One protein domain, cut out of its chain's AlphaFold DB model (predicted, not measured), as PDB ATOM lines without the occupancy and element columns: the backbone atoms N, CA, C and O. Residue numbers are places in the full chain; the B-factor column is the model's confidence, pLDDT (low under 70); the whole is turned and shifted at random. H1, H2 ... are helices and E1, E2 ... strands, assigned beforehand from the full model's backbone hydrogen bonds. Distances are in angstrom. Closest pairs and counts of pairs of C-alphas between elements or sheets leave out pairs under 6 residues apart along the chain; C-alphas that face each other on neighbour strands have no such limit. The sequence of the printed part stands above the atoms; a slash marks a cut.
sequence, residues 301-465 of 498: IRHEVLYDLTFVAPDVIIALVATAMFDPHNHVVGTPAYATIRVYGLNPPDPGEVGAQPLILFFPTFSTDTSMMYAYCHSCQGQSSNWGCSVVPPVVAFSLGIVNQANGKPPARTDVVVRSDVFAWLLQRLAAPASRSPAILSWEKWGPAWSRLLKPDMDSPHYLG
ATOM      1  N   ILE A 301      30.534  24.798 -31.205       85.19
ATOM      2  CA  ILE A 301      31.943  25.170 -31.301       85.19
ATOM      3  C   ILE A 301      32.401  25.558 -29.892       85.19
ATOM      4  O   ILE A 301      31.627  26.111 -29.106       85.19
ATOM      5  N   ARG A 302      33.671  25.286 -29.564       76.50
ATOM      6  CA  ARG A 302      34.273  25.751 -28.307       76.50
ATOM      7  C   ARG A 302      33.929  27.235 -28.121       76.50
ATOM      8  O   ARG A 302      34.137  28.021 -29.043       76.50
ATOM      9  N   HIS A 303      33.394  27.581 -26.950       81.62
ATOM     10  CA  HIS A 303      32.927  28.919 -26.547       81.62
ATOM     11  C   HIS A 303      31.512  29.334 -26.972       81.62
ATOM     12  O   HIS A 303      31.070  30.400 -26.550       81.62
ATOM     13  N   GLU A 304      30.768  28.551 -27.747       88.25
ATOM     14  CA  GLU A 304      29.337  28.813 -27.935       88.25
ATOM     15  C   GLU A 304      28.532  28.344 -26.715       88.25
ATOM     16  O   GLU A 304      28.804  27.299 -26.128       88.25
ATOM     17  N   VAL A 305      27.515  29.117 -26.341       86.62
ATOM     18  CA  VAL A 305      26.561  28.797 -25.278       86.62
ATOM     19  C   VAL A 305      25.149  28.954 -25.807       86.62
ATOM     20  O   VAL A 305      24.844  29.905 -26.533       86.62
ATOM     21  N   LEU A 306      24.276  28.021 -25.422       90.00
ATOM     22  CA  LEU A 306      22.850  28.195 -25.626       90.00
ATOM     23  C   LEU A 306      22.277  29.102 -24.543       90.00
ATOM     24  O   LEU A 306      22.311  28.778 -23.359       90.00
ATOM     25  N   TYR A 307      21.717  30.228 -24.962       89.69
ATOM     26  CA  TYR A 307      21.114  31.188 -24.049       89.69
ATOM     27  C   TYR A 307      19.625  30.930 -23.821       89.69
ATOM     28  O   TYR A 307      19.130  31.103 -22.708       89.69
ATOM     29  N   ASP A 308      18.901  30.551 -24.875       92.19
ATOM     30  CA  ASP A 308      17.453  30.378 -24.819       92.19
ATOM     31  C   ASP A 308      16.956  29.455 -25.940       92.19
ATOM     32  O   ASP A 308      17.639  29.250 -26.942       92.19
ATOM     33  N   LEU A 309      15.749  28.920 -25.796       94.12
ATOM     34  CA  LEU A 309      15.053  28.175 -26.836       94.12
ATOM     35  C   LEU A 309      13.558  28.464 -26.801       94.12
ATOM     36  O   LEU A 309      12.983  28.817 -25.767       94.12
ATOM     37  N   THR A 310      12.896  28.272 -27.933       94.06
ATOM     38  CA  THR A 310      11.444  28.374 -27.998       94.06
ATOM     39  C   THR A 310      10.885  27.569 -29.161       94.06
ATOM     40  O   THR A 310      11.547  27.377 -30.182       94.06
ATOM     41  N   PHE A 311       9.649  27.104 -29.019       93.62
ATOM     42  CA  PHE A 311       8.922  26.553 -30.151       93.62
ATOM     43  C   PHE A 311       8.422  27.696 -31.037       93.62
ATOM     44  O   PHE A 311       7.957  28.732 -30.549       93.62
ATOM     45  N   VAL A 312       8.503  27.495 -32.350       92.38
ATOM     46  CA  VAL A 312       7.954  28.424 -33.355       92.38
ATOM     47  C   VAL A 312       6.831  27.789 -34.164       92.38
ATOM     48  O   VAL A 312       5.915  28.497 -34.584       92.38
ATOM     49  N   ALA A 313       6.825  26.459 -34.240       90.81
ATOM     50  CA  ALA A 313       5.725  25.621 -34.698       90.81
ATOM     51  C   ALA A 313       5.732  24.291 -33.909       90.81
ATOM     52  O   ALA A 313       6.714  24.015 -33.217       90.81
ATOM     53  N   PRO A 314       4.670  23.463 -33.980       90.44
ATOM     54  CA  PRO A 314       4.655  22.142 -33.343       90.44
ATOM     55  C   PRO A 314       5.776  21.210 -33.814       90.44
ATOM     56  O   PRO A 314       6.162  20.309 -33.092       90.44
ATOM     57  N   ASP A 315       6.312  21.427 -35.008       92.31
ATOM     58  CA  ASP A 315       7.369  20.631 -35.627       92.31
ATOM     59  C   ASP A 315       8.699  21.390 -35.751       92.31
ATOM     60  O   ASP A 315       9.646  20.863 -36.334       92.31
ATOM     61  N   VAL A 316       8.789  22.614 -35.212       94.44
ATOM     62  CA  VAL A 316       9.985  23.461 -35.326       94.44
ATOM     63  C   VAL A 316      10.334  24.121 -33.996       94.44
ATOM     64  O   VAL A 316       9.562  24.914 -33.440       94.44
ATOM     65  N   ILE A 317      11.556  23.856 -33.537       95.25
ATOM     66  CA  ILE A 317      12.188  24.526 -32.398       95.25
ATOM     67  C   ILE A 317      13.295  25.430 -32.915       95.25
ATOM     68  O   ILE A 317      14.022  25.080 -33.843       95.25
ATOM     69  N   ILE A 318      13.446  26.588 -32.285       95.88
ATOM     70  CA  ILE A 318      14.635  27.413 -32.449       95.88
ATOM     71  C   ILE A 318      15.390  27.519 -31.132       95.88
ATOM     72  O   ILE A 318      14.794  27.515 -30.052       95.88
ATOM     73  N   ALA A 319      16.700  27.664 -31.237       94.94
ATOM     74  CA  ALA A 319      17.595  27.828 -30.112       94.94
ATOM     75  C   ALA A 319      18.552  28.994 -30.402       94.94
ATOM     76  O   ALA A 319      19.088  29.118 -31.504       94.94
ATOM     77  N   LEU A 320      18.709  29.891 -29.435       94.62
ATOM     78  CA  LEU A 320      19.531  31.088 -29.531       94.62
ATOM     79  C   LEU A 320      20.917  30.796 -28.961       94.62
ATOM     80  O   LEU A 320      21.085  30.678 -27.747       94.62
ATOM     81  N   VAL A 321      21.895  30.676 -29.854       93.31
ATOM     82  CA  VAL A 321      23.279  30.330 -29.528       93.31
ATOM     83  C   VAL A 321      24.165  31.545 -29.740       93.31
ATOM     84  O   VAL A 321      23.989  32.298 -30.695       93.31
ATOM     85  N   ALA A 322      25.131  31.748 -28.859       91.00
ATOM     86  CA  ALA A 322      26.070  32.847 -28.977       91.00
ATOM     87  C   ALA A 322      27.411  32.512 -28.337       91.00
ATOM     88  O   ALA A 322      27.486  31.686 -27.435       91.00
ATOM     89  N   THR A 323      28.469  33.187 -28.774       86.69
ATOM     90  CA  THR A 323      29.782  33.086 -28.128       86.69
ATOM     91  C   THR A 323      29.715  33.655 -26.709       86.69
ATOM     92  O   THR A 323      29.409  34.838 -26.528       86.69
ATOM     93  N   ALA A 324      29.984  32.818 -25.713       69.00
ATOM     94  CA  ALA A 324      29.872  33.145 -24.303       69.00
ATOM     95  C   ALA A 324      31.004  34.019 -23.765       69.00
ATOM     96  O   ALA A 324      32.155  33.941 -24.185       69.00
ATOM     97  N   MET A 325      30.650  34.779 -22.726       61.97
ATOM     98  CA  MET A 325      31.555  35.586 -21.906       61.97
ATOM     99  C   MET A 325      32.099  34.857 -20.662       61.97
ATOM    100  O   MET A 325      32.745  35.479 -19.829       61.97
ATOM    101  N   PHE A 326      31.781  33.575 -20.463       54.94
ATOM    102  CA  PHE A 326      31.765  32.990 -19.114       54.94
ATOM    103  C   PHE A 326      33.120  32.709 -18.456       54.94
ATOM    104  O   PHE A 326      33.119  32.273 -17.307       54.94
ATOM    105  N   ASP A 327      34.245  33.029 -19.094       57.19
ATOM    106  CA  ASP A 327      35.537  32.992 -18.414       57.19
ATOM    107  C   ASP A 327      36.201  34.379 -18.368       57.19
ATOM    108  O   ASP A 327      36.975  34.724 -19.267       57.19
ATOM    109  N   PRO A 328      35.945  35.179 -17.310       50.31
ATOM    110  CA  PRO A 328      36.623  36.457 -17.112       50.31
ATOM    111  C   PRO A 328      38.148  36.315 -16.984       50.31
ATOM    112  O   PRO A 328      38.860  37.307 -17.138       50.31
ATOM    113  N   HIS A 329      38.665  35.111 -16.714       54.75
ATOM    114  CA  HIS A 329      40.092  34.844 -16.555       54.75
ATOM    115  C   HIS A 329      40.751  34.257 -17.805       54.75
ATOM    116  O   HIS A 329      41.973  34.314 -17.918       54.75
ATOM    117  N   ASN A 330      39.967  33.747 -18.753       57.31
ATOM    118  CA  ASN A 330      40.473  33.056 -19.939       57.31
ATOM    119  C   ASN A 330      39.897  33.624 -21.242       57.31
ATOM    120  O   ASN A 330      39.863  32.953 -22.276       57.31
ATOM    121  N   HIS A 331      39.447  34.883 -21.206       56.78
ATOM    122  CA  HIS A 331      39.107  35.626 -22.408       56.78
ATOM    123  C   HIS A 331      40.322  35.698 -23.330       56.78
ATOM    124  O   HIS A 331      41.227  36.515 -23.152       56.78
ATOM    125  N   VAL A 332      40.303  34.874 -24.373       57.62
ATOM    126  CA  VAL A 332      41.128  35.102 -25.552       57.62
ATOM    127  C   VAL A 332      40.589  36.369 -26.209       57.62
ATOM    128  O   VAL A 332      39.593  36.350 -26.940       57.62
ATOM    129  N   VAL A 333      41.217  37.493 -25.869       60.09
ATOM    130  CA  VAL A 333      40.986  38.798 -26.486       60.09
ATOM    131  C   VAL A 333      41.006  38.619 -28.007       60.09
ATOM    132  O   VAL A 333      41.996  38.145 -28.561       60.09
ATOM    133  N   GLY A 334      39.904  38.973 -28.675       63.47
ATOM    134  CA  GLY A 334      39.815  38.990 -30.140       63.47
ATOM    135  C   GLY A 334      38.862  37.982 -30.790       63.47
ATOM    136  O   GLY A 334      38.724  38.022 -32.011       63.47
ATOM    137  N   THR A 335      38.170  37.115 -30.040       67.62
ATOM    138  CA  THR A 335      37.108  36.290 -30.654       67.62
ATOM    139  C   THR A 335      35.894  37.176 -30.964       67.62
ATOM    140  O   THR A 335      35.334  37.760 -30.032       67.62
ATOM    141  N   PRO A 336      35.475  37.320 -32.237       70.19
ATOM    142  CA  PRO A 336      34.353  38.181 -32.588       70.19
ATOM    143  C   PRO A 336      33.068  37.644 -31.958       70.19
ATOM    144  O   PRO A 336      32.727  36.474 -32.137       70.19
ATOM    145  N   ALA A 337      32.344  38.501 -31.238       82.25
ATOM    146  CA  ALA A 337      31.058  38.115 -30.684       82.25
ATOM    147  C   ALA A 337      30.022  37.972 -31.799       82.25
ATOM    148  O   ALA A 337      29.779  38.905 -32.568       82.25
ATOM    149  N   TYR A 338      29.373  36.814 -31.859       90.88
ATOM    150  CA  TYR A 338      28.262  36.578 -32.771       90.88
ATOM    151  C   TYR A 338      27.120  35.852 -32.067       90.88
ATOM    152  O   TYR A 338      27.323  35.110 -31.104       90.88
ATOM    153  N   ALA A 339      25.908  36.089 -32.567       93.62
ATOM    154  CA  ALA A 339      24.710  35.339 -32.220       93.62
ATOM    155  C   ALA A 339      24.246  34.558 -33.451       93.62
ATOM    156  O   ALA A 339      24.274  35.073 -34.574       93.62
ATOM    157  N   THR A 340      23.741  33.353 -33.230       95.75
ATOM    158  CA  THR A 340      23.049  32.547 -34.231       95.75
ATOM    159  C   THR A 340      21.707  32.054 -33.703       95.75
ATOM    160  O   THR A 340      21.498  31.880 -32.503       95.75
ATOM    161  N   ILE A 341      20.775  31.826 -34.622       96.44
ATOM    162  CA  ILE A 341      19.549  31.075 -34.381       96.44
ATOM    163  C   ILE A 341      19.759  29.703 -35.012       96.44
ATOM    164  O   ILE A 341      19.953  29.605 -36.223       96.44
ATOM    165  N   ARG A 342      19.711  28.652 -34.200       96.12
ATOM    166  CA  ARG A 342      19.700  27.266 -34.665       96.12
ATOM    167  C   ARG A 342      18.258  26.807 -34.790       96.12
ATOM    168  O   ARG A 342      17.508  26.896 -33.824       96.12
ATOM    169  N   VAL A 343      17.856  26.382 -35.982       96.19
ATOM    170  CA  VAL A 343      16.489  25.952 -36.296       96.19
ATOM    171  C   VAL A 343      16.488  24.443 -36.497       96.19
ATOM    172  O   VAL A 343      17.189  23.944 -37.375       96.19
ATOM    173  N   TYR A 344      15.679  23.735 -35.713       95.00
ATOM    174  CA  TYR A 344      15.556  22.280 -35.744       95.00
ATOM    175  C   TYR A 344      14.151  21.869 -36.166       95.00
ATOM    176  O   TYR A 344      13.165  22.428 -35.681       95.00
ATOM    177  N   GLY A 345      14.073  20.858 -37.030       93.75
ATOM    178  CA  GLY A 345      12.838  20.126 -37.297       93.75
ATOM    179  C   GLY A 345      12.697  18.957 -36.332       93.75
ATOM    180  O   GLY A 345      13.678  18.269 -36.061       93.75
ATOM    181  N   LEU A 346      11.488  18.727 -35.825       92.38
ATOM    182  CA  LEU A 346      11.204  17.618 -34.904       92.38
ATOM    183  C   LEU A 346      10.853  16.304 -35.610       92.38
ATOM    184  O   LEU A 346      10.787  15.273 -34.957       92.38
ATOM    185  N   ASN A 347      10.651  16.340 -36.927       87.31
ATOM    186  CA  ASN A 347      10.366  15.166 -37.748       87.31
ATOM    187  C   ASN A 347      11.618  14.805 -38.566       87.31
ATOM    188  O   ASN A 347      11.724  15.253 -39.714       87.31
ATOM    189  N   PRO A 348      12.601  14.071 -38.007       74.69
ATOM    190  CA  PRO A 348      13.733  13.618 -38.799       74.69
ATOM    191  C   PRO A 348      13.241  12.675 -39.912       74.69
ATOM    192  O   PRO A 348      12.311  11.896 -39.696       74.69
ATOM    193  N   PRO A 349      13.836  12.740 -41.114       72.56
ATOM    194  CA  PRO A 349      13.440  11.894 -42.238       72.56
ATOM    195  C   PRO A 349      13.713  10.401 -41.993       72.56
ATOM    196  O   PRO A 349      13.069   9.569 -42.629       72.56
ATOM    197  N   ASP A 350      14.626  10.064 -41.074       79.12
ATOM    198  CA  ASP A 350      14.947   8.692 -40.681       79.12
ATOM    199  C   ASP A 350      14.974   8.568 -39.140       79.12
ATOM    200  O   ASP A 350      15.770   9.257 -38.493       79.12
ATOM    201  N   PRO A 351      14.138   7.710 -38.522       70.62
ATOM    202  CA  PRO A 351      14.142   7.478 -37.075       70.62
ATOM    203  C   PRO A 351      15.459   6.881 -36.541       70.62
ATOM    204  O   PRO A 351      15.646   6.827 -35.326       70.62
ATOM    205  N   GLY A 352      16.370   6.429 -37.415       72.56
ATOM    206  CA  GLY A 352      17.692   5.922 -37.040       72.56
ATOM    207  C   GLY A 352      18.825   6.956 -37.035       72.56
ATOM    208  O   GLY A 352      19.887   6.672 -36.472       72.56
ATOM    209  N   GLU A 353      18.652   8.140 -37.636       72.19
ATOM    210  CA  GLU A 353      19.717   9.149 -37.671       72.19
ATOM    211  C   GLU A 353      19.810   9.910 -36.343       72.19
ATOM    212  O   GLU A 353      19.001  10.771 -35.995       72.19
ATOM    213  N   VAL A 354      20.857   9.586 -35.585       61.91
ATOM    214  CA  VAL A 354      21.193  10.243 -34.322       61.91
ATOM    215  C   VAL A 354      21.776  11.632 -34.611       61.91
ATOM    216  O   VAL A 354      22.983  11.782 -34.784       61.91
ATOM    217  N   GLY A 355      20.913  12.651 -34.633       70.56
ATOM    218  CA  GLY A 355      21.301  14.067 -34.625       70.56
ATOM    219  C   GLY A 355      20.640  14.889 -35.729       70.56
ATOM    220  O   GLY A 355      21.089  14.888 -36.872       70.56
ATOM    221  N   ALA A 356      19.605  15.655 -35.379       81.06
ATOM    222  CA  ALA A 356      19.022  16.631 -36.293       81.06
ATOM    223  C   ALA A 356      20.016  17.780 -36.532       81.06
ATOM    224  O   ALA A 356      20.311  18.549 -35.615       81.06
ATOM    225  N   GLN A 357      20.522  17.913 -37.761       89.06
ATOM    226  CA  GLN A 357      21.381  19.042 -38.113       89.06
ATOM    227  C   GLN A 357      20.567  20.342 -38.130       89.06
ATOM    228  O   GLN A 357      19.547  20.415 -38.823       89.06
ATOM    229  N   PRO A 358      21.003  21.386 -37.409       94.19
ATOM    230  CA  PRO A 358      20.310  22.660 -37.436       94.19
ATOM    231  C   PRO A 358      20.538  23.391 -38.760       94.19
ATOM    232  O   PRO A 358      21.628  23.381 -39.335       94.19
ATOM    233  N   LEU A 359      19.529  24.151 -39.178       95.12
ATOM    234  CA  LEU A 359      19.745  25.320 -40.024       95.12
ATOM    235  C   LEU A 359      20.268  26.459 -39.134       95.12
ATOM    236  O   LEU A 359      19.613  26.838 -38.162       95.12
ATOM    237  N   ILE A 360      21.433  27.013 -39.468       96.12
ATOM    238  CA  ILE A 360      22.102  28.054 -38.682       96.12
ATOM    239  C   ILE A 360      21.903  29.411 -39.356       96.12
ATOM    240  O   ILE A 360      22.332  29.638 -40.490       96.12
ATOM    241  N   LEU A 361      21.270  30.332 -38.637       96.81
ATOM    242  CA  LEU A 361      20.962  31.679 -39.098       96.81
ATOM    243  C   LEU A 361      21.770  32.699 -38.298       96.81
ATOM    244  O   LEU A 361      21.564  32.851 -37.097       96.81
ATOM    245  N   PHE A 362      22.676  33.421 -38.947       95.94
ATOM    246  CA  PHE A 362      23.474  34.446 -38.274       95.94
ATOM    247  C   PHE A 362      22.678  35.738 -38.081       95.94
ATOM    248  O   PHE A 362      22.002  36.201 -39.003       95.94
ATOM    249  N   PHE A 363      22.795  36.336 -36.896       94.75
ATOM    250  CA  PHE A 363      22.438  37.740 -36.678       94.75
ATOM    251  C   PHE A 363      23.445  38.675 -37.371       94.75
ATOM    252  O   PHE A 363      24.503  38.209 -37.809       94.75
ATOM    253  N   PRO A 364      23.151  39.987 -37.483       91.38
ATOM    254  CA  PRO A 364      24.145  40.950 -37.939       91.38
ATOM    255  C   PRO A 364      25.420  40.840 -37.103       91.38
ATOM    256  O   PRO A 364      25.352  40.696 -35.881       91.38
ATOM    257  N   THR A 365      26.576  40.937 -37.752       85.31
ATOM    258  CA  THR A 365      27.859  40.977 -37.049       85.31
ATOM    259  C   THR A 365      27.927  42.214 -36.164       85.31
ATOM    260  O   THR A 365      27.699  43.333 -36.629       85.31
ATOM    261  N   PHE A 366      28.267  42.015 -34.895       83.25
ATOM    262  CA  PHE A 366      28.550  43.105 -33.972       83.25
ATOM    263  C   PHE A 366      30.007  43.563 -34.133       83.25
ATOM    264  O   PHE A 366      30.819  42.872 -34.749       83.25
ATOM    265  N   SER A 367      30.358  44.745 -33.617       80.69
ATOM    266  CA  SER A 367      31.756  45.199 -33.649       80.69
ATOM    267  C   SER A 367      32.655  44.239 -32.865       80.69
ATOM    268  O   SER A 367      32.227  43.667 -31.865       80.69
ATOM    269  N   THR A 368      33.921  44.109 -33.251       80.38
ATOM    270  CA  THR A 368      34.895  43.229 -32.572       80.38
ATOM    271  C   THR A 368      35.040  43.508 -31.077       80.38
ATOM    272  O   THR A 368      35.322  42.596 -30.310       80.38
ATOM    273  N   ASP A 369      34.772  44.745 -30.653       81.50
ATOM    274  CA  ASP A 369      34.932  45.197 -29.263       81.50
ATOM    275  C   ASP A 369      33.664  44.999 -28.420       81.50
ATOM    276  O   ASP A 369      33.535  45.523 -27.307       81.50
ATOM    277  N   THR A 370      32.678  44.295 -28.977       82.75
ATOM    278  CA  THR A 370      31.433  43.991 -28.284       82.75
ATOM    279  C   THR A 370      31.367  42.543 -27.859       82.75
ATOM    280  O   THR A 370      31.871  41.653 -28.532       82.75
ATOM    281  N   SER A 371      30.717  42.311 -26.726       83.00
ATOM    282  CA  SER A 371      30.489  40.981 -26.186       83.00
ATOM    283  C   SER A 371      29.042  40.822 -25.770       83.00
ATOM    284  O   SER A 371      28.392  41.778 -25.342       83.00
ATOM    285  N   MET A 372      28.525  39.606 -25.890       86.12
ATOM    286  CA  MET A 372      27.131  39.326 -25.586       86.12
ATOM    287  C   MET A 372      26.969  38.974 -24.116       86.12
ATOM    288  O   MET A 372      27.518  37.991 -23.625       86.12
ATOM    289  N   MET A 373      26.222  39.807 -23.406       83.56
ATOM    290  CA  MET A 373      25.956  39.630 -21.983       83.56
ATOM    291  C   MET A 373      24.751  38.722 -21.760       83.56
ATOM    292  O   MET A 373      24.768  37.858 -20.889       83.56
ATOM    293  N   TYR A 374      23.703  38.913 -22.555       85.69
ATOM    294  CA  TYR A 374      22.500  38.101 -22.496       85.69
ATOM    295  C   TYR A 374      21.858  38.004 -23.872       85.69
ATOM    296  O   TYR A 374      21.989  38.904 -24.702       85.69
ATOM    297  N   ALA A 375      21.128  36.924 -24.091       88.94
ATOM    298  CA  ALA A 375      20.325  36.727 -25.277       88.94
ATOM    299  C   ALA A 375      19.058  35.982 -24.844       88.94
ATOM    300  O   ALA A 375      19.141  35.010 -24.104       88.94
ATOM    301  N   TYR A 376      17.885  36.448 -25.249       91.00
ATOM    302  CA  TYR A 376      16.622  35.772 -24.948       91.00
ATOM    303  C   TYR A 376      15.769  35.711 -26.199       91.00
ATOM    304  O   TYR A 376      15.820  36.618 -27.032       91.00
ATOM    305  N   CYS A 377      14.959  34.667 -26.322       92.50
ATOM    306  CA  CYS A 377      13.964  34.554 -27.371       92.50
ATOM    307  C   CYS A 377      12.582  34.314 -26.764       92.50
ATOM    308  O   CYS A 377      12.367  33.446 -25.921       92.50
ATOM    309  N   HIS A 378      11.609  35.080 -27.234       87.56
ATOM    310  CA  HIS A 378      10.221  34.957 -26.835       87.56
ATOM    311  C   HIS A 378       9.387  34.711 -28.079       87.56
ATOM    312  O   HIS A 378       9.278  35.587 -28.939       87.56
ATOM    313  N   SER A 379       8.782  33.530 -28.181       84.12
ATOM    314  CA  SER A 379       7.723  33.314 -29.155       84.12
ATOM    315  C   SER A 379       6.399  33.770 -28.552       84.12
ATOM    316  O   SER A 379       5.989  33.361 -27.465       84.12
ATOM    317  N   CYS A 380       5.699  34.638 -29.274       68.69
ATOM    318  CA  CYS A 380       4.303  34.942 -28.993       68.69
ATOM    319  C   CYS A 380       3.431  33.821 -29.568       68.69
ATOM    320  O   CYS A 380       2.557  34.067 -30.402       68.69
ATOM    321  N   GLN A 381       3.673  32.573 -29.167       60.72
ATOM    322  CA  GLN A 381       2.714  31.506 -29.409       60.72
ATOM    323  C   GLN A 381       1.587  31.694 -28.404       60.72
ATOM    324  O   GLN A 381       1.591  31.166 -27.294       60.72
ATOM    325  N   GLY A 382       0.672  32.592 -28.782       51.38
ATOM    326  CA  GLY A 382      -0.483  32.959 -27.990       51.38
ATOM    327  C   GLY A 382      -1.187  31.709 -27.493       51.38
ATOM    328  O   GLY A 382      -1.380  30.756 -28.244       51.38
ATOM    329  N   GLN A 383      -1.528  31.750 -26.207       48.12
ATOM    330  CA  GLN A 383      -2.353  30.777 -25.517       48.12
ATOM    331  C   GLN A 383      -3.406  30.199 -26.471       48.12
ATOM    332  O   GLN A 383      -4.421  30.837 -26.747       48.12
ATOM    333  N   SER A 384      -3.206  28.959 -26.910       41.47
ATOM    334  CA  SER A 384      -4.310  28.106 -27.341       41.47
ATOM    335  C   SER A 384      -5.050  27.604 -26.097       41.47
ATOM    336  O   SER A 384      -5.304  26.417 -25.937       41.47
ATOM    337  N   SER A 385      -5.358  28.510 -25.165       40.84
ATOM    338  CA  SER A 385      -6.440  28.269 -24.224       40.84
ATOM    339  C   SER A 385      -7.744  28.258 -25.029       40.84
ATOM    340  O   SER A 385      -7.769  28.691 -26.183       40.84
ATOM    341  N   ASN A 386      -8.835  27.775 -24.436       41.38
ATOM    342  CA  ASN A 386     -10.184  27.638 -25.016       41.38
ATOM    343  C   ASN A 386     -10.776  28.874 -25.755       41.38
ATOM    344  O   ASN A 386     -11.911  28.832 -26.221       41.38
ATOM    345  N   TRP A 387     -10.020  29.962 -25.891       41.31
ATOM    346  CA  TRP A 387     -10.292  31.168 -26.666       41.31
ATOM    347  C   TRP A 387      -9.929  31.074 -28.159       41.31
ATOM    348  O   TRP A 387     -10.108  32.054 -28.877       41.31
ATOM    349  N   GLY A 388      -9.475  29.913 -28.647       39.50
ATOM    350  CA  GLY A 388      -9.623  29.503 -30.050       39.50
ATOM    351  C   GLY A 388      -9.201  30.529 -31.105       39.50
ATOM    352  O   GLY A 388      -9.992  30.808 -32.003       39.50
ATOM    353  N   CYS A 389      -8.001  31.100 -30.963       36.12
ATOM    354  CA  CYS A 389      -7.091  31.541 -32.028       36.12
ATOM    355  C   CYS A 389      -5.960  32.381 -31.398       36.12
ATOM    356  O   CYS A 389      -6.223  33.369 -30.713       36.12
ATOM    357  N   SER A 390      -4.698  32.058 -31.693       40.44
ATOM    358  CA  SER A 390      -3.616  33.049 -31.651       40.44
ATOM    359  C   SER A 390      -3.564  33.722 -33.025       40.44
ATOM    360  O   SER A 390      -3.447  33.053 -34.045       40.44
ATOM    361  N   VAL A 391      -3.774  35.036 -33.044       48.34
ATOM    362  CA  VAL A 391      -4.304  35.822 -34.184       48.34
ATOM    363  C   VAL A 391      -3.226  36.774 -34.743       48.34
ATOM    364  O   VAL A 391      -3.498  37.833 -35.272       48.34
ATOM    365  N   VAL A 392      -1.950  36.485 -34.539       48.25
ATOM    366  CA  VAL A 392      -0.846  37.159 -35.245       48.25
ATOM    367  C   VAL A 392       0.006  36.021 -35.789       48.25
ATOM    368  O   VAL A 392       0.172  35.055 -35.032       48.25
ATOM    369  N   PRO A 393       0.541  36.076 -37.034       55.50
ATOM    370  CA  PRO A 393       1.556  35.110 -37.439       55.50
ATOM    371  C   PRO A 393       2.599  35.124 -36.324       55.50
ATOM    372  O   PRO A 393       3.076  36.220 -36.002       55.50
ATOM    373  N   PRO A 394       2.848  33.988 -35.645       76.31
ATOM    374  CA  PRO A 394       3.566  34.019 -34.383       76.31
ATOM    375  C   PRO A 394       4.868  34.770 -34.632       76.31
ATOM    376  O   PRO A 394       5.557  34.502 -35.610       76.31
ATOM    377  N   VAL A 395       5.152  35.812 -33.869       87.44
ATOM    378  CA  VAL A 395       6.440  36.492 -33.985       87.44
ATOM    379  C   VAL A 395       7.353  35.919 -32.928       87.44
ATOM    380  O   VAL A 395       6.909  35.568 -31.832       87.44
ATOM    381  N   VAL A 396       8.625  35.834 -33.272       91.62
ATOM    382  CA  VAL A 396       9.681  35.599 -32.308       91.62
ATOM    383  C   VAL A 396      10.401  36.914 -32.110       91.62
ATOM    384  O   VAL A 396      10.936  37.487 -33.060       91.62
ATOM    385  N   ALA A 397      10.380  37.402 -30.879       93.25
ATOM    386  CA  ALA A 397      11.206  38.513 -30.460       93.25
ATOM    387  C   ALA A 397      12.493  37.960 -29.850       93.25
ATOM    388  O   ALA A 397      12.450  37.135 -28.940       93.25
ATOM    389  N   PHE A 398      13.627  38.432 -30.339       94.31
ATOM    390  CA  PHE A 398      14.941  38.190 -29.772       94.31
ATOM    391  C   PHE A 398      15.391  39.459 -29.076       94.31
ATOM    392  O   PHE A 398      15.283  40.537 -29.654       94.31
ATOM    393  N   SER A 399      15.896  39.332 -27.858       92.56
ATOM    394  CA  SER A 399      16.480  40.435 -27.111       92.56
ATOM    395  C   SER A 399      17.948  40.145 -26.872       92.56
ATOM    396  O   SER A 399      18.280  39.164 -26.209       92.56
ATOM    397  N   LEU A 400      18.817  40.971 -27.449       91.88
ATOM    398  CA  LEU A 400      20.264  40.798 -27.431       91.88
ATOM    399  C   LEU A 400      20.882  41.925 -26.603       91.88
ATOM    400  O   LEU A 400      20.763  43.101 -26.948       91.88
ATOM    401  N   GLY A 401      21.520  41.560 -25.498       89.56
ATOM    402  CA  GLY A 401      22.254  42.459 -24.621       89.56
ATOM    403  C   GLY A 401      23.735  42.424 -24.935       89.56
ATOM    404  O   GLY A 401      24.370  41.376 -24.818       89.56
ATOM    405  N   ILE A 402      24.293  43.568 -25.309       87.25
ATOM    406  CA  ILE A 402      25.656  43.681 -25.812       87.25
ATOM    407  C   ILE A 402      26.418  44.700 -24.969       87.25
ATOM    408  O   ILE A 402      25.978  45.836 -24.814       87.25
ATOM    409  N   VAL A 403      27.578  44.322 -24.445       85.31
ATOM    410  CA  VAL A 403      28.483  45.216 -23.714       85.31
ATOM    411  C   VAL A 403      29.637  45.595 -24.630       85.31
ATOM    412  O   VAL A 403      30.244  44.727 -25.253       85.31
ATOM    413  N   ASN A 404      29.946  46.888 -24.714       83.88
ATOM    414  CA  ASN A 404      31.167  47.364 -25.358       83.88
ATOM    415  C   ASN A 404      32.265  47.470 -24.292       83.88
ATOM    416  O   ASN A 404      32.157  48.304 -23.389       83.88
ATOM    417  N   GLN A 405      33.301  46.638 -24.400       79.12
ATOM    418  CA  GLN A 405      34.354  46.566 -23.383       79.12
ATOM    419  C   GLN A 405      35.219  47.835 -23.336       79.12
ATOM    420  O   GLN A 405      35.697  48.211 -22.270       79.12
ATOM    421  N   ALA A 406      35.383  48.531 -24.464       82.50
ATOM    422  CA  ALA A 406      36.326  49.641 -24.581       82.50
ATOM    423  C   ALA A 406      35.889  50.913 -23.834       82.50
ATOM    424  O   ALA A 406      36.726  51.724 -23.453       82.50
ATOM    425  N   ASN A 407      34.582  51.113 -23.634       80.19
ATOM    426  CA  ASN A 407      34.049  52.429 -23.267       80.19
ATOM    427  C   ASN A 407      33.365  52.491 -21.895       80.19
ATOM    428  O   ASN A 407      32.817  53.540 -21.557       80.19
ATOM    429  N   GLY A 408      33.315  51.382 -21.143       81.25
ATOM    430  CA  GLY A 408      32.593  51.310 -19.860       81.25
ATOM    431  C   GLY A 408      31.110  51.702 -19.959       81.25
ATOM    432  O   GLY A 408      30.484  52.040 -18.957       81.25
ATOM    433  N   LYS A 409      30.549  51.718 -21.175       82.62
ATOM    434  CA  LYS A 409      29.161  52.108 -21.418       82.62
ATOM    435  C   LYS A 409      28.226  51.002 -20.930       82.62
ATOM    436  O   LYS A 409      28.593  49.827 -21.012       82.62
ATOM    437  N   PRO A 410      27.016  51.362 -20.467       80.38
ATOM    438  CA  PRO A 410      26.020  50.367 -20.105       80.38
ATOM    439  C   PRO A 410      25.725  49.440 -21.296       80.38
ATOM    440  O   PRO A 410      25.879  49.857 -22.452       80.38
ATOM    441  N   PRO A 411      25.306  48.189 -21.032       82.06
ATOM    442  CA  PRO A 411      24.935  47.250 -22.079       82.06
ATOM    443  C   PRO A 411      23.867  47.854 -22.995       82.06
ATOM    444  O   PRO A 411      22.810  48.288 -22.539       82.06
ATOM    445  N   ALA A 412      24.138  47.848 -24.296       86.81
ATOM    446  CA  ALA A 412      23.169  48.181 -25.322       86.81
ATOM    447  C   ALA A 412      22.221  46.994 -25.516       86.81
ATOM    448  O   ALA A 412      22.664  45.858 -25.697       86.81
ATOM    449  N   ARG A 413      20.914  47.254 -25.514       88.88
ATOM    450  CA  ARG A 413      19.900  46.249 -25.842       88.88
ATOM    451  C   ARG A 413      19.442  46.440 -27.277       88.88
ATOM    452  O   ARG A 413      19.017  47.530 -27.640       88.88
ATOM    453  N   THR A 414      19.484  45.376 -28.066       89.31
ATOM    454  CA  THR A 414      18.940  45.345 -29.424       89.31
ATOM    455  C   THR A 414      17.859  44.281 -29.498       89.31
ATOM    456  O   THR A 414      18.107  43.128 -29.155       89.31
ATOM    457  N   ASP A 415      16.669  44.655 -29.961       91.50
ATOM    458  CA  ASP A 415      15.574  43.707 -30.142       91.50
ATOM    459  C   ASP A 415      15.362  43.418 -31.635       91.50
ATOM    460  O   ASP A 415      15.300  44.330 -32.464       91.50
ATOM    461  N   VAL A 416      15.232  42.140 -31.987       93.12
ATOM    462  CA  VAL A 416      14.951  41.674 -33.349       93.12
ATOM    463  C   VAL A 416      13.620  40.949 -33.343       93.12
ATOM    464  O   VAL A 416      13.430  40.012 -32.580       93.12
ATOM    465  N   VAL A 417      12.692  41.343 -34.205       93.06
ATOM    466  CA  VAL A 417      11.406  40.655 -34.353       93.06
ATOM    467  C   VAL A 417      11.387  39.934 -35.689       93.06
ATOM    468  O   VAL A 417      11.535  40.566 -36.732       93.06
ATOM    469  N   VAL A 418      11.194  38.621 -35.665       92.50
ATOM    470  CA  VAL A 418      11.148  37.760 -36.853       92.50
ATOM    471  C   VAL A 418       9.789  37.077 -36.914       92.50
ATOM    472  O   VAL A 418       9.218  36.711 -35.886       92.50
ATOM    473  N   ARG A 419       9.244  36.894 -38.114       89.12
ATOM    474  CA  ARG A 419       8.048  36.058 -38.279       89.12
ATOM    475  C   ARG A 419       8.406  34.581 -38.080       89.12
ATOM    476  O   ARG A 419       9.363  34.102 -38.670       89.12
ATOM    477  N   SER A 420       7.630  33.853 -37.285       89.94
ATOM    478  CA  SER A 420       7.878  32.432 -36.980       89.94
ATOM    479  C   SER A 420       7.818  31.522 -38.204       89.94
ATOM    480  O   SER A 420       8.613  30.593 -38.310       89.94
ATOM    481  N   ASP A 421       6.907  31.796 -39.140       88.00
ATOM    482  CA  ASP A 421       6.678  30.961 -40.322       88.00
ATOM    483  C   ASP A 421       7.894  30.918 -41.256       88.00
ATOM    484  O   ASP A 421       8.091  29.953 -41.992       88.00
ATOM    485  N   VAL A 422       8.757  31.928 -41.164       92.56
ATOM    486  CA  VAL A 422      10.021  32.004 -41.898       92.56
ATOM    487  C   VAL A 422      10.962  30.876 -41.489       92.56
ATOM    488  O   VAL A 422      11.641  30.334 -42.354       92.56
ATOM    489  N   PHE A 423      10.988  30.481 -40.213       94.94
ATOM    490  CA  PHE A 423      11.865  29.401 -39.752       94.94
ATOM    491  C   PHE A 423      11.457  28.060 -40.358       94.94
ATOM    492  O   PHE A 423      12.302  27.374 -40.923       94.94
ATOM    493  N   ALA A 424      10.163  27.730 -40.317       92.19
ATOM    494  CA  ALA A 424       9.638  26.513 -40.930       92.19
ATOM    495  C   ALA A 424       9.851  26.511 -42.451       92.19
ATOM    496  O   ALA A 424      10.311  25.522 -43.014       92.19
ATOM    497  N   TRP A 425       9.586  27.641 -43.115       92.69
ATOM    498  CA  TRP A 425       9.790  27.773 -44.556       92.69
ATOM    499  C   TRP A 425      11.263  27.624 -44.966       92.69
ATOM    500  O   TRP A 425      11.566  26.906 -45.920       92.69
ATOM    501  N   LEU A 426      12.187  28.281 -44.253       94.38
ATOM    502  CA  LEU A 426      13.623  28.160 -44.519       94.38
ATOM    503  C   LEU A 426      14.105  26.732 -44.270       94.38
ATOM    504  O   LEU A 426      14.860  26.203 -45.083       94.38
ATOM    505  N   LEU A 427      13.645  26.111 -43.181       93.25
ATOM    506  CA  LEU A 427      13.977  24.734 -42.850       93.25
ATOM    507  C   LEU A 427      13.514  23.788 -43.964       93.25
ATOM    508  O   LEU A 427      14.336  23.075 -44.519       93.25
ATOM    509  N   GLN A 428      12.251  23.859 -44.393       90.88
ATOM    510  CA  GLN A 428      11.723  23.034 -45.491       90.88
ATOM    511  C   GLN A 428      12.472  23.240 -46.814       90.88
ATOM    512  O   GLN A 428      12.629  22.305 -47.596       90.88
ATOM    513  N   ARG A 429      12.920  24.469 -47.092       91.94
ATOM    514  CA  ARG A 429      13.594  24.803 -48.351       91.94
ATOM    515  C   ARG A 429      15.065  24.387 -48.379       91.94
ATOM    516  O   ARG A 429      15.591  24.146 -49.463       91.94
ATOM    517  N   LEU A 430      15.741  24.387 -47.231       91.94
ATOM    518  CA  LEU A 430      17.204  24.288 -47.159       91.94
ATOM    519  C   LEU A 430      17.706  23.058 -46.409       91.94
ATOM    520  O   LEU A 430      18.828  22.627 -46.671       91.94
ATOM    521  N   ALA A 431      16.900  22.469 -45.526       80.62
ATOM    522  CA  ALA A 431      17.192  21.173 -44.929       80.62
ATOM    523  C   ALA A 431      16.869  20.077 -45.955       80.62
ATOM    524  O   ALA A 431      15.847  19.399 -45.890       80.62
ATOM    525  N   ALA A 432      17.723  19.950 -46.971       71.75
ATOM    526  CA  ALA A 432      17.660  18.818 -47.880       71.75
ATOM    527  C   ALA A 432      18.085  17.548 -47.116       71.75
ATOM    528  O   ALA A 432      19.157  17.561 -46.506       71.75
ATOM    529  N   PRO A 433      17.326  16.439 -47.199       67.44
ATOM    530  CA  PRO A 433      17.562  15.220 -46.410       67.44
ATOM    531  C   PRO A 433      18.891  14.497 -46.700       67.44
ATOM    532  O   PRO A 433      19.183  13.496 -46.066       67.44
ATOM    533  N   ALA A 434      19.702  14.969 -47.655       64.44
ATOM    534  CA  ALA A 434      20.946  14.315 -48.074       64.44
ATOM    535  C   ALA A 434      22.226  15.129 -47.799       64.44
ATOM    536  O   ALA A 434      23.325  14.657 -48.102       64.44
ATOM    537  N   SER A 435      22.130  16.358 -47.273       66.94
ATOM    538  CA  SER A 435      23.325  17.163 -46.982       66.94
ATOM    539  C   SER A 435      23.950  16.730 -45.661       66.94
ATOM    540  O   SER A 435      23.314  16.809 -44.619       66.94
ATOM    541  N   ARG A 436      25.226  16.331 -45.693       76.31
ATOM    542  CA  ARG A 436      25.998  16.001 -44.483       76.31
ATOM    543  C   ARG A 436      26.438  17.224 -43.677       76.31
ATOM    544  O   ARG A 436      26.964  17.047 -42.582       76.31
ATOM    545  N   SER A 437      26.295  18.436 -44.211       88.25
ATOM    546  CA  SER A 437      26.706  19.668 -43.533       88.25
ATOM    547  C   SER A 437      25.508  20.558 -43.199       88.25
ATOM    548  O   SER A 437      24.647  20.728 -44.075       88.25
ATOM    549  N   PRO A 438      25.498  21.196 -42.008       91.19
ATOM    550  CA  PRO A 438      24.438  22.113 -41.616       91.19
ATOM    551  C   PRO A 438      24.360  23.278 -42.602       91.19
ATOM    552  O   PRO A 438      25.378  23.839 -43.019       91.19
ATOM    553  N   ALA A 439      23.141  23.646 -42.994       94.38
ATOM    554  CA  ALA A 439      22.921  24.807 -43.843       94.38
ATOM    555  C   ALA A 439      23.184  26.083 -43.031       94.38
ATOM    556  O   ALA A 439      22.622  26.265 -41.952       94.38
ATOM    557  N   ILE A 440      24.024  26.977 -43.555       95.44
ATOM    558  CA  ILE A 440      24.398  28.229 -42.888       95.44
ATOM    559  C   ILE A 440      23.953  29.417 -43.741       95.44
ATOM    560  O   ILE A 440      24.323  29.529 -44.912       95.44
ATOM    561  N   LEU A 441      23.192  30.336 -43.143       96.31
ATOM    562  CA  LEU A 441      22.775  31.583 -43.777       96.31
ATOM    563  C   LEU A 441      23.295  32.797 -43.010       96.31
ATOM    564  O   LEU A 441      23.033  32.961 -41.817       96.31
ATOM    565  N   SER A 442      23.979  33.689 -43.730       96.25
ATOM    566  CA  SER A 442      24.346  35.008 -43.214       96.25
ATOM    567  C   SER A 442      23.115  35.907 -43.097       96.25
ATOM    568  O   SER A 442      22.131  35.712 -43.820       96.25
ATOM    569  N   TRP A 443      23.177  36.908 -42.216       95.19
ATOM    570  CA  TRP A 443      22.083  37.856 -42.002       95.19
ATOM    571  C   TRP A 443      21.563  38.458 -43.310       95.19
ATOM    572  O   TRP A 443      20.360  38.509 -43.518       95.19
ATOM    573  N   GLU A 444      22.440  38.830 -44.238       95.62
ATOM    574  CA  GLU A 444      22.082  39.470 -45.511       95.62
ATOM    575  C   GLU A 444      21.186  38.574 -46.378       95.62
ATOM    576  O   GLU A 444      20.354  39.072 -47.133       95.62
ATOM    577  N   LYS A 445      21.324  37.247 -46.253       95.56
ATOM    578  CA  LYS A 445      20.562  36.272 -47.045       95.56
ATOM    579  C   LYS A 445      19.164  36.001 -46.494       95.56
ATOM    580  O   LYS A 445      18.280  35.649 -47.272       95.56
ATOM    581  N   TRP A 446      18.952  36.116 -45.180       94.81
ATOM    582  CA  TRP A 446      17.682  35.724 -44.543       94.81
ATOM    583  C   TRP A 446      17.015  36.838 -43.722       94.81
ATOM    584  O   TRP A 446      15.793  36.889 -43.633       94.81
ATOM    585  N   GLY A 447      17.783  37.744 -43.126       91.75
ATOM    586  CA  GLY A 447      17.324  38.724 -42.145       91.75
ATOM    587  C   GLY A 447      16.465  39.852 -42.727       91.75
ATOM    588  O   GLY A 447      15.297  39.959 -42.338       91.75
ATOM    589  N   PRO A 448      16.978  40.708 -43.637       91.12
ATOM    590  CA  PRO A 448      16.311  41.954 -44.043       91.12
ATOM    591  C   PRO A 448      14.868  41.794 -44.540       91.12
ATOM    592  O   PRO A 448      13.994  42.596 -44.204       91.12
ATOM    593  N   ALA A 449      14.583  40.727 -45.290       86.88
ATOM    594  CA  ALA A 449      13.249  40.477 -45.834       86.88
ATOM    595  C   ALA A 449      12.214  40.100 -44.754       86.88
ATOM    596  O   ALA A 449      11.024  40.401 -44.887       86.88
ATOM    597  N   TRP A 450      12.661  39.462 -43.670       89.19
ATOM    598  CA  TRP A 450      11.800  38.701 -42.762       89.19
ATOM    599  C   TRP A 450      11.853  39.154 -41.303       89.19
ATOM    600  O   TRP A 450      11.086  38.659 -40.471       89.19
ATOM    601  N   SER A 451      12.723  40.111 -40.997       90.81
ATOM    602  CA  SER A 451      12.944  40.626 -39.651       90.81
ATOM    603  C   SER A 451      12.711  42.132 -39.557       90.81
ATOM    604  O   SER A 451      12.651  42.860 -40.554       90.81
ATOM    605  N   ARG A 452      12.553  42.618 -38.328       89.56
ATOM    606  CA  ARG A 452      12.577  44.036 -37.978       89.56
ATOM    607  C   ARG A 452      13.559  44.222 -36.835       89.56
ATOM    608  O   ARG A 452      13.388  43.621 -35.778       89.56
ATOM    609  N   LEU A 453      14.566  45.055 -37.064       87.00
ATOM    610  CA  LEU A 453      15.514  45.475 -36.043       87.00
ATOM    611  C   LEU A 453      14.951  46.710 -35.339       87.00
ATOM    612  O   LEU A 453      14.698  47.730 -35.983       87.00
ATOM    613  N   LEU A 454      14.726  46.617 -34.033       86.31
ATOM    614  CA  LEU A 454      14.350  47.768 -33.224       86.31
ATOM    615  C   LEU A 454      15.618  48.523 -32.832       86.31
ATOM    616  O   LEU A 454      16.641  47.924 -32.496       86.31
ATOM    617  N   LYS A 455      15.553  49.855 -32.916       77.56
ATOM    618  CA  LYS A 455      16.692  50.713 -32.593       77.56
ATOM    619  C   LYS A 455      17.131  50.444 -31.146       77.56
ATOM    620  O   LYS A 455      16.256  50.431 -30.279       77.56
ATOM    621  N   PRO A 456      18.440  50.286 -30.881       75.50
ATOM    622  CA  PRO A 456      18.919  50.085 -29.526       75.50
ATOM    623  C   PRO A 456      18.509  51.250 -28.631       75.50
ATOM    624  O   PRO A 456      18.721  52.416 -28.989       75.50
ATOM    625  N   ASP A 457      17.920  50.939 -27.481       71.75
ATOM    626  CA  ASP A 457      17.644  51.932 -26.449       71.75
ATOM    627  C   ASP A 457      18.921  52.138 -25.629       71.75
ATOM    628  O   ASP A 457      19.261  51.333 -24.764       71.75
ATOM    629  N   MET A 458      19.670  53.186 -25.971       69.69
ATOM    630  CA  MET A 458      20.936  53.526 -25.312       69.69
ATOM    631  C   MET A 458      20.736  54.414 -24.076       69.69
ATOM    632  O   MET A 458      21.675  54.587 -23.304       69.69
ATOM    633  N   ASP A 459      19.537  54.979 -23.892       65.94
ATOM    634  CA  ASP A 459      19.282  56.049 -22.921       65.94
ATOM    635  C   ASP A 459      18.471  55.576 -21.705       65.94
ATOM    636  O   ASP A 459      18.205  56.377 -20.812       65.94
ATOM    637  N   SER A 460      18.046  54.310 -21.647       58.56
ATOM    638  CA  SER A 460      17.206  53.812 -20.554       58.56
ATOM    639  C   SER A 460      18.032  53.468 -19.305       58.56
ATOM    640  O   SER A 460      18.730  52.451 -19.287       58.56
ATOM    641  N   PRO A 461      17.925  54.245 -18.205       55.50
ATOM    642  CA  PRO A 461      18.657  53.981 -16.963       55.50
ATOM    643  C   PRO A 461      18.125  52.756 -16.193       55.50
ATOM    644  O   PRO A 461      18.650  52.407 -15.138       55.50
ATOM    645  N   HIS A 462      17.074  52.090 -16.683       52.72
ATOM    646  CA  HIS A 462      16.319  51.085 -15.928       52.72
ATOM    647  C   HIS A 462      16.998  49.711 -15.795       52.72
ATOM    648  O   HIS A 462      16.494  48.866 -15.057       52.72
ATOM    649  N   TYR A 463      18.132  49.473 -16.457       50.25
ATOM    650  CA  TYR A 463      18.794  48.159 -16.461       50.25
ATOM    651  C   TYR A 463      19.899  47.966 -15.413       50.25
ATOM    652  O   TYR A 463      20.381  46.847 -15.247       50.25
ATOM    653  N   LEU A 464      20.257  48.998 -14.644       43.72
ATOM    654  CA  LEU A 464      21.298  48.898 -13.607       43.72
ATOM    655  C   LEU A 464      20.885  48.081 -12.363       43.72
ATOM    656  O   LEU A 464      21.714  47.830 -11.499       43.72
ATOM    657  N   GLY A 465      19.637  47.609 -12.267       40.88
ATOM    658  CA  GLY A 465      19.133  46.890 -11.085       40.88
ATOM    659  C   GLY A 465      19.554  45.420 -10.939       40.88
ATOM    660  O   GLY A 465      19.159  44.793  -9.962       40.88
TER     661      GLY A 465
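This is residues 301 to 465 of the 498 residues of a protein of Dentipellis sp. KUC8613 (UniProt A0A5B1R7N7). This is a sandwich of two strongly twisted sheets partly face to face: E5 runs beside E1 along one side, and H2 sits between E4 and E7 on the other. H1 lies across one end of the sheet E1 E2 E3 E4, the loop at residues 383 to 389 sticks out, and H3 is a small tail beyond E8. The printed part has 165 residues with eight named strands and three named helices, in the order E1 E2 E3 E4 E5 E6 E7 H1 H2 E8 H3; both sheets are antiparallel, in the orders E5 E6 E7 E8 and E1 E2 E3 E4. The class is mixed, and the whole is compact, with a radius of gyration of the C-alphas of 17.2 A and spans of 49 by 42 by 26 A.

Find C-alpha 370 at (31.433, 43.991, -28.284); there E5 begins, residues 370 to 379, 26.0 A long, bending by 60 degrees at residue 373. E6, residues 395 to 404, runs 28.4 A, E7 is residues 412 to 419, and E8 is residues 451 to 457. For the other sheet, go to C-alpha 304 at (29.337, 28.813, -27.935), where E1, residues 304 to 313, begins its 24.8 A and bends by 63 degrees at residue 307. E2 is residues 316 to 323, E3 339 to 345 and E4 359 to 362. H1 is residues 421 to 430, H2 443 to 450, and H3 461 to 465, ending at C-alpha 465 at (19.133, 46.890, -11.085).

E5 E6 E7 form a meander, each strand the antiparallel neighbour of the one before; look at N 376 and O 399, 2.9 A, and N 398 and O 416, 2.7 A. E8 is the antiparallel neighbour of E7, with N 454 and O 415 at 2.8 A. E1 E2 E3 E4 form another meander, with N 310 and O 318 at 2.9 A, N 319 and O 342 at 2.8 A, and N 341 and O 361 at 2.8 A. The facing parts of the two sheets are 9.8 A centre to centre; the closest C-alphas of E1 and E5 are those of Asp 308 and Tyr 376, 5.5 A apart. H1 is on one face of the sheet E1 E2 E3 E4, making two layers, helix and sheet, at a height over the sheet of 8.4 A; it runs across the strands, at 76 degrees to E3 on the local plane. H2 only grazes that sheet; its closest C-alphas to E4 are Trp 443 and Phe 362, 5.2 A. H2 is on the sheet E5 E6 E7 E8 but over none of its strands; H3 is on neither sheet. Every O i to N i+4 pair is within hydrogen-bond range in H1, but 1 of 4 in H2 and 0 of 1 in H3, where the O i to N i+3 pairs within range are 2 of 5 and 0 of 2.

The two C-alphas farthest apart, those of Val 333 and Asn 386, are 52.4 A apart. The printed part has no cut; the links E2 to E3, E3 to E4, E5 to E6 and H1 to H2 are long. Mean pLDDT of the printed part is 80.3, with residues 324 to 335, 354, 380 to 393, 433 to 435 and 458 to 465 under 70.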